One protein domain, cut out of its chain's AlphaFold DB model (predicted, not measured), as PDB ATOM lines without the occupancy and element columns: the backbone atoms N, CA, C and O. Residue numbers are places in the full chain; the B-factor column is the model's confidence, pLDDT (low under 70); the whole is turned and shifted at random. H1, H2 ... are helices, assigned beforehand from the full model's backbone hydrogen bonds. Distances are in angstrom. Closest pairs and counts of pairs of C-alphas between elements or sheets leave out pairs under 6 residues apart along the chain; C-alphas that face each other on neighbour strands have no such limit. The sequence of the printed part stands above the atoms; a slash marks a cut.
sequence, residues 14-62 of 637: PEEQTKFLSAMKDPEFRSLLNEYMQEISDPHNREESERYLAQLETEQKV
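Overview. This is residues 14 to 62 of the 637 residues of the protein "Protein kintoun" of Phytophthora infestans (strain T30-4) (UniProt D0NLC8). Three helices follow one another end to end as an open, flat arch: H2 is the crossbar, and H1 and H3 are legs at its two ends, with no core between them. The 49 printed residues hold the named helices H1, H2 and H3 in that order and no named strand, an all helix class. The whole is extended, with a radius of gyration of the C-alphas of 16.4 A and spans of 43 by 25 by 11 A.

Arrangement. Start with H1, residues 14 to 23; it is close to but not clearly touching H2, residues 27 to 41, where the C-alphas of Ala 23 and Phe 29, their closest, are 6.2 A apart. Their lines are about perpendicular, at 90 degrees. Further on, H2 is close to but not clearly touching H3, residues 43 to 58; their closest C-alphas, of Glu 39 and Asn 45, are 6.7 A apart. These two run the same way at a steep tilt of 61 degrees. H1 and H3 are apart. In H1, H2 and H3 every O i to N i+4 pair is within hydrogen-bond range.

Along the chain. Find C-alpha 14 at (-8.556, -1.074, 121.205), where H1 begins its 14.1 A. H2 covers 20.7 A, and H3 runs 22.5 A to C-alpha 58 at (24.464, 19.945, 103.811).

Size, cuts and confidence. The farthest C-alphas, of Thr 18 and Thr 58, are 43.0 A apart. The printed part has no cut, and both links are tight. Look for pLDDT under 70 at residues 37 to 46.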
ATOM      1  N   PRO A  14      -7.635  -0.176 121.913       82.44
ATOM      2  CA  PRO A  14      -8.556  -1.074 121.205       82.44
ATOM      3  C   PRO A  14      -9.534  -0.327 120.275       82.44
ATOM      4  O   PRO A  14      -9.983  -0.886 119.274       82.44
ATOM      5  N   GLU A  15      -9.836   0.942 120.561       80.88
ATOM      6  CA  GLU A  15     -10.658   1.811 119.706       80.88
ATOM      7  C   GLU A  15      -9.911   2.208 118.422       80.88
ATOM      8  O   GLU A  15     -10.455   2.102 117.325       80.88
ATOM      9  N   GLU A  16      -8.626   2.563 118.520       80.25
ATOM     10  CA  GLU A  16      -7.772   2.758 117.342       80.25
ATOM     11  C   GLU A  16      -7.607   1.457 116.546       80.25
ATOM     12  O   GLU A  16      -7.761   1.476 115.328       80.25
ATOM     13  N   GLN A  17      -7.366   0.314 117.200       79.50
ATOM     14  CA  GLN A  17      -7.239  -0.983 116.518       79.50
ATOM     15  C   GLN A  17      -8.506  -1.347 115.733       79.50
ATOM     16  O   GLN A  17      -8.418  -1.749 114.573       79.50
ATOM     17  N   THR A  18      -9.690  -1.176 116.327       83.62
ATOM     18  CA  THR A  18     -10.961  -1.442 115.634       83.62
ATOM     19  C   THR A  18     -11.222  -0.453 114.497       83.62
ATOM     20  O   THR A  18     -11.689  -0.878 113.440       83.62
ATOM     21  N   LYS A  19     -10.838   0.822 114.648       84.81
ATOM     22  CA  LYS A  19     -10.914   1.839 113.585       84.81
ATOM     23  C   LYS A  19      -9.928   1.584 112.432       84.81
ATOM     24  O   LYS A  19     -10.284   1.761 111.271       84.81
ATOM     25  N   PHE A  20      -8.718   1.102 112.716       80.62
ATOM     26  CA  PHE A  20      -7.783   0.634 111.684       80.62
ATOM     27  C   PHE A  20      -8.317  -0.616 110.966       80.62
ATOM     28  O   PHE A  20      -8.202  -0.721 109.748       80.62
ATOM     29  N   LEU A  21      -8.945  -1.546 111.692       81.56
ATOM     30  CA  LEU A  21      -9.545  -2.757 111.118       81.56
ATOM     31  C   LEU A  21     -10.835  -2.501 110.320       81.56
ATOM     32  O   LEU A  21     -11.200  -3.352 109.505       81.56
ATOM     33  N   SER A  22     -11.528  -1.374 110.518       85.69
ATOM     34  CA  SER A  22     -12.587  -0.927 109.606       85.69
ATOM     35  C   SER A  22     -12.010  -0.222 108.376       85.69
ATOM     36  O   SER A  22     -12.383  -0.593 107.267       85.69
ATOM     37  N   ALA A  23     -11.037   0.684 108.537       81.81
ATOM     38  CA  ALA A  23     -10.361   1.340 107.409       81.81
ATOM     39  C   ALA A  23      -9.706   0.326 106.447       81.81
ATOM     40  O   ALA A  23      -9.906   0.388 105.242       81.81
ATOM     41  N   MET A  24      -9.027  -0.706 106.960       78.88
ATOM     42  CA  MET A  24      -8.404  -1.771 106.148       78.88
ATOM     43  C   MET A  24      -9.386  -2.636 105.325       78.88
ATOM     44  O   MET A  24      -8.939  -3.467 104.521       78.88
ATOM     45  N   LYS A  25     -10.703  -2.472 105.518       85.88
ATOM     46  CA  LYS A  25     -11.774  -3.120 104.736       85.88
ATOM     47  C   LYS A  25     -12.392  -2.203 103.680       85.88
ATOM     48  O   LYS A  25     -13.037  -2.712 102.769       85.88
ATOM     49  N   ASP A  26     -12.203  -0.894 103.800       90.25
ATOM     50  CA  ASP A  26     -12.695   0.100 102.851       90.25
ATOM     51  C   ASP A  26     -11.891   0.001 101.535       90.25
ATOM     52  O   ASP A  26     -10.658   0.065 101.572       90.25
ATOM     53  N   PRO A  27     -12.536  -0.212 100.370       86.12
ATOM     54  CA  PRO A  27     -11.830  -0.334  99.099       86.12
ATOM     55  C   PRO A  27     -11.084   0.945  98.693       86.12
ATOM     56  O   PRO A  27     -10.025   0.826  98.077       86.12
ATOM     57  N   GLU A  28     -11.564   2.137  99.062       84.75
ATOM     58  CA  GLU A  28     -10.886   3.402  98.746       84.75
ATOM     59  C   GLU A  28      -9.615   3.546  99.584       84.75
ATOM     60  O   GLU A  28      -8.531   3.736  99.033       84.75
ATOM     61  N   PHE A  29      -9.708   3.327 100.902       86.50
ATOM     62  CA  PHE A  29      -8.536   3.313 101.785       86.50
ATOM     63  C   PHE A  29      -7.510   2.257 101.357       86.50
ATOM     64  O   PHE A  29      -6.309   2.514 101.373       86.50
ATOM     65  N   ARG A  30      -7.960   1.066 100.938       80.94
ATOM     66  CA  ARG A  30      -7.077   0.011 100.414       80.94
ATOM     67  C   ARG A  30      -6.412   0.404  99.097       80.94
ATOM     68  O   ARG A  30      -5.261   0.027  98.894       80.94
ATOM     69  N   SER A  31      -7.106   1.134  98.223       85.12
ATOM     70  CA  SER A  31      -6.528   1.656  96.981       85.12
ATOM     71  C   SER A  31      -5.467   2.711  97.284       85.12
ATOM     72  O   SER A  31      -4.333   2.560  96.842       85.12
ATOM     73  N   LEU A  32      -5.791   3.699  98.123       81.94
ATOM     74  CA  LEU A  32      -4.883   4.779  98.514       81.94
ATOM     75  C   LEU A  32      -3.651   4.258  99.280       81.94
ATOM     76  O   LEU A  32      -2.535   4.722  99.074       81.94
ATOM     77  N   LEU A  33      -3.829   3.243 100.134       79.25
ATOM     78  CA  LEU A  33      -2.730   2.560 100.820       79.25
ATOM     79  C   LEU A  33      -1.831   1.797  99.834       79.25
ATOM     80  O   LEU A  33      -0.617   1.779 100.008       79.25
ATOM     81  N   ASN A  34      -2.411   1.161  98.815       74.81
ATOM     82  CA  ASN A  34      -1.671   0.441  97.778       74.81
ATOM     83  C   ASN A  34      -0.910   1.406  96.850       74.81
ATOM     84  O   ASN A  34       0.230   1.128  96.497       74.81
ATOM     85  N   GLU A  35      -1.513   2.546  96.516       78.88
ATOM     86  CA  GLU A  35      -0.894   3.657  95.787       78.88
ATOM     87  C   GLU A  35       0.295   4.229  96.573       78.88
ATOM     88  O   GLU A  35       1.411   4.218  96.067       78.88
ATOM     89  N   TYR A  36       0.114   4.561  97.855       71.88
ATOM     90  CA  TYR A  36       1.194   4.999  98.752       71.88
ATOM     91  C   TYR A  36       2.297   3.936  98.939       71.88
ATOM     92  O   TYR A  36       3.486   4.251  98.973       71.88
ATOM     93  N   MET A  37       1.947   2.647  99.023       67.56
ATOM     94  CA  MET A  37       2.942   1.566  99.072       67.56
ATOM     95  C   MET A  37       3.727   1.427  97.761       67.56
ATOM     96  O   MET A  37       4.914   1.104  97.807       67.56
ATOM     97  N   GLN A  38       3.093   1.679  96.613       67.19
ATOM     98  CA  GLN A  38       3.766   1.723  95.313       67.19
ATOM     99  C   GLN A  38       4.667   2.958  95.209       67.19
ATOM    100  O   GLN A  38       5.832   2.810  94.855       67.19
ATOM    101  N   GLU A  39       4.185   4.126  95.635       68.56
ATOM    102  CA  GLU A  39       4.917   5.398  95.692       68.56
ATOM    103  C   GLU A  39       6.188   5.307  96.557       68.56
ATOM    104  O   GLU A  39       7.239   5.791  96.149       68.56
ATOM    105  N   ILE A  40       6.152   4.637  97.719       64.75
ATOM    106  CA  ILE A  40       7.357   4.366  98.535       64.75
ATOM    107  C   ILE A  40       8.321   3.398  97.826       64.75
ATOM    108  O   ILE A  40       9.534   3.461  98.035       64.75
ATOM    109  N   SER A  41       7.796   2.469  97.023       59.34
ATOM    110  CA  SER A  41       8.605   1.483  96.293       59.34
ATOM    111  C   SER A  41       9.187   2.007  94.975       59.34
ATOM    112  O   SER A  41      10.069   1.357  94.409       59.34
ATOM    113  N   ASP A  42       8.724   3.163  94.493       65.06
ATOM    114  CA  ASP A  42       9.162   3.750  93.230       65.06
ATOM    115  C   ASP A  42      10.614   4.276  93.340       65.06
ATOM    116  O   ASP A  42      10.918   5.100  94.216       65.06
ATOM    117  N   PRO A  43      11.533   3.851  92.449       61.72
ATOM    118  CA  PRO A  43      12.890   4.388  92.382       61.72
ATOM    119  C   PRO A  43      12.972   5.922  92.296       61.72
ATOM    120  O   PRO A  43      13.932   6.496  92.806       61.72
ATOM    121  N   HIS A  44      11.983   6.602  91.709       63.72
ATOM    122  CA  HIS A  44      11.976   8.060  91.579       63.72
ATOM    123  C   HIS A  44      11.724   8.770  92.926       63.72
ATOM    124  O   HIS A  44      12.343   9.801  93.203       63.72
ATOM    125  N   ASN A  45      10.874   8.221  93.799       67.75
ATOM    126  CA  ASN A  45      10.634   8.784  95.138       67.75
ATOM    127  C   ASN A  45      11.837   8.554  96.076       67.75
ATOM    128  O   ASN A  45      12.168   9.382  96.933       67.75
ATOM    129  N   ARG A  46      12.576   7.457  95.859       69.62
ATOM    130  CA  ARG A  46      13.863   7.209  96.527       69.62
ATOM    131  C   ARG A  46      14.863   8.334  96.249       69.62
ATOM    132  O   ARG A  46      15.509   8.795  97.187       69.62
ATOM    133  N   GLU A  47      14.956   8.822  95.007       71.81
ATOM    134  CA  GLU A  47      15.810   9.973  94.682       71.81
ATOM    135  C   GLU A  47      15.411  11.236  95.456       71.81
ATOM    136  O   GLU A  47      16.287  11.923  95.977       71.81
ATOM    137  N   GLU A  48      14.119  11.556  95.569       76.62
ATOM    138  CA  GLU A  48      13.668  12.732  96.327       76.62
ATOM    139  C   GLU A  48      13.984  12.597  97.824       76.62
ATOM    140  O   GLU A  48      14.578  13.499  98.421       76.62
ATOM    141  N   SER A  49      13.712  11.425  98.400       74.69
ATOM    142  CA  SER A  49      14.075  11.089  99.782       74.69
ATOM    143  C   SER A  49      15.585  11.211 100.039       74.69
ATOM    144  O   SER A  49      16.016  11.742 101.067       74.69
ATOM    145  N   GLU A  50      16.419  10.771  99.094       76.44
ATOM    146  CA  GLU A  50      17.877  10.860  99.194       76.44
ATOM    147  C   GLU A  50      18.443  12.261  98.931       76.44
ATOM    148  O   GLU A  50      19.476  12.610  99.514       76.44
ATOM    149  N   ARG A  51      17.776  13.074  98.103       79.56
ATOM    150  CA  ARG A  51      18.075  14.504  97.926       79.56
ATOM    151  C   ARG A  51      17.732  15.282  99.196       79.56
ATOM    152  O   ARG A  51      18.550  16.082  99.640       79.56
ATOM    153  N   TYR A  52      16.596  14.993  99.833       80.56
ATOM    154  CA  TYR A  52      16.217  15.586 101.118       80.56
ATOM    155  C   TYR A  52      17.201  15.211 102.242       80.56
ATOM    156  O   TYR A  52      17.661  16.082 102.979       80.56
ATOM    157  N   LEU A  53      17.622  13.942 102.328       78.38
ATOM    158  CA  LEU A  53      18.676  13.516 103.261       78.38
ATOM    159  C   LEU A  53      20.021  14.216 102.994       78.38
ATOM    160  O   LEU A  53      20.678  14.650 103.941       78.38
ATOM    161  N   ALA A  54      20.412  14.384 101.726       79.62
ATOM    162  CA  ALA A  54      21.620  15.127 101.359       79.62
ATOM    163  C   ALA A  54      21.511  16.632 101.680       79.62
ATOM    164  O   ALA A  54      22.490  17.241 102.118       79.62
ATOM    165  N   GLN A  55      20.325  17.232 101.536       83.25
ATOM    166  CA  GLN A  55      20.054  18.602 101.972       83.25
ATOM    167  C   GLN A  55      20.181  18.728 103.497       83.25
ATOM    168  O   GLN A  55      20.833  19.653 103.965       83.25
ATOM    169  N   LEU A  56      19.649  17.783 104.280       81.69
ATOM    170  CA  LEU A  56      19.806  17.781 105.740       81.69
ATOM    171  C   LEU A  56      21.269  17.594 106.190       81.69
ATOM    172  O   LEU A  56      21.662  18.201 107.188       81.69
ATOM    173  N   GLU A  57      22.076  16.797 105.473       79.94
ATOM    174  CA  GLU A  57      23.530  16.696 105.710       79.94
ATOM    175  C   GLU A  57      24.230  18.034 105.406       79.94
ATOM    176  O   GLU A  57      25.000  18.527 106.230       79.94
ATOM    177  N   THR A  58      23.892  18.665 104.275       82.00
ATOM    178  CA  THR A  58      24.464  19.945 103.811       82.00
ATOM    179  C   THR A  58      24.092  21.126 104.715       82.00
ATOM    180  O   THR A  58      24.934  21.958 105.038       82.00
ATOM    181  N   GLU A  59      22.839  21.192 105.167       84.25
ATOM    182  CA  GLU A  59      22.329  22.205 106.100       84.25
ATOM    183  C   GLU A  59      22.697  21.909 107.567       84.25
ATOM    184  O   GLU A  59      22.281  22.639 108.466       84.25
ATOM    185  N   GLN A  60      23.449  20.830 107.823       75.00
ATOM    186  CA  GLN A  60      23.874  20.367 109.148       75.00
ATOM    187  C   GLN A  60      22.711  20.150 110.145       75.00
ATOM    188  O   GLN A  60      22.884  20.225 111.361       75.00
ATOM    189  N   LYS A  61      21.510  19.843 109.630       75.38
ATOM    190  CA  LYS A  61      20.282  19.588 110.411       75.38
ATOM    191  C   LYS A  61      20.167  18.146 110.922       75.38
ATOM    192  O   LYS A  61      19.234  17.828 111.660       75.38
ATOM    193  N   VAL A  62      21.103  17.272 110.552       75.56
ATOM    194  CA  VAL A  62      21.237  15.925 111.132       75.56
ATOM    195  C   VAL A  62      21.541  16.042 112.639       75.56
ATOM    196  O   VAL A  62      22.418  16.824 113.013       75.56
TER     197      VAL A  62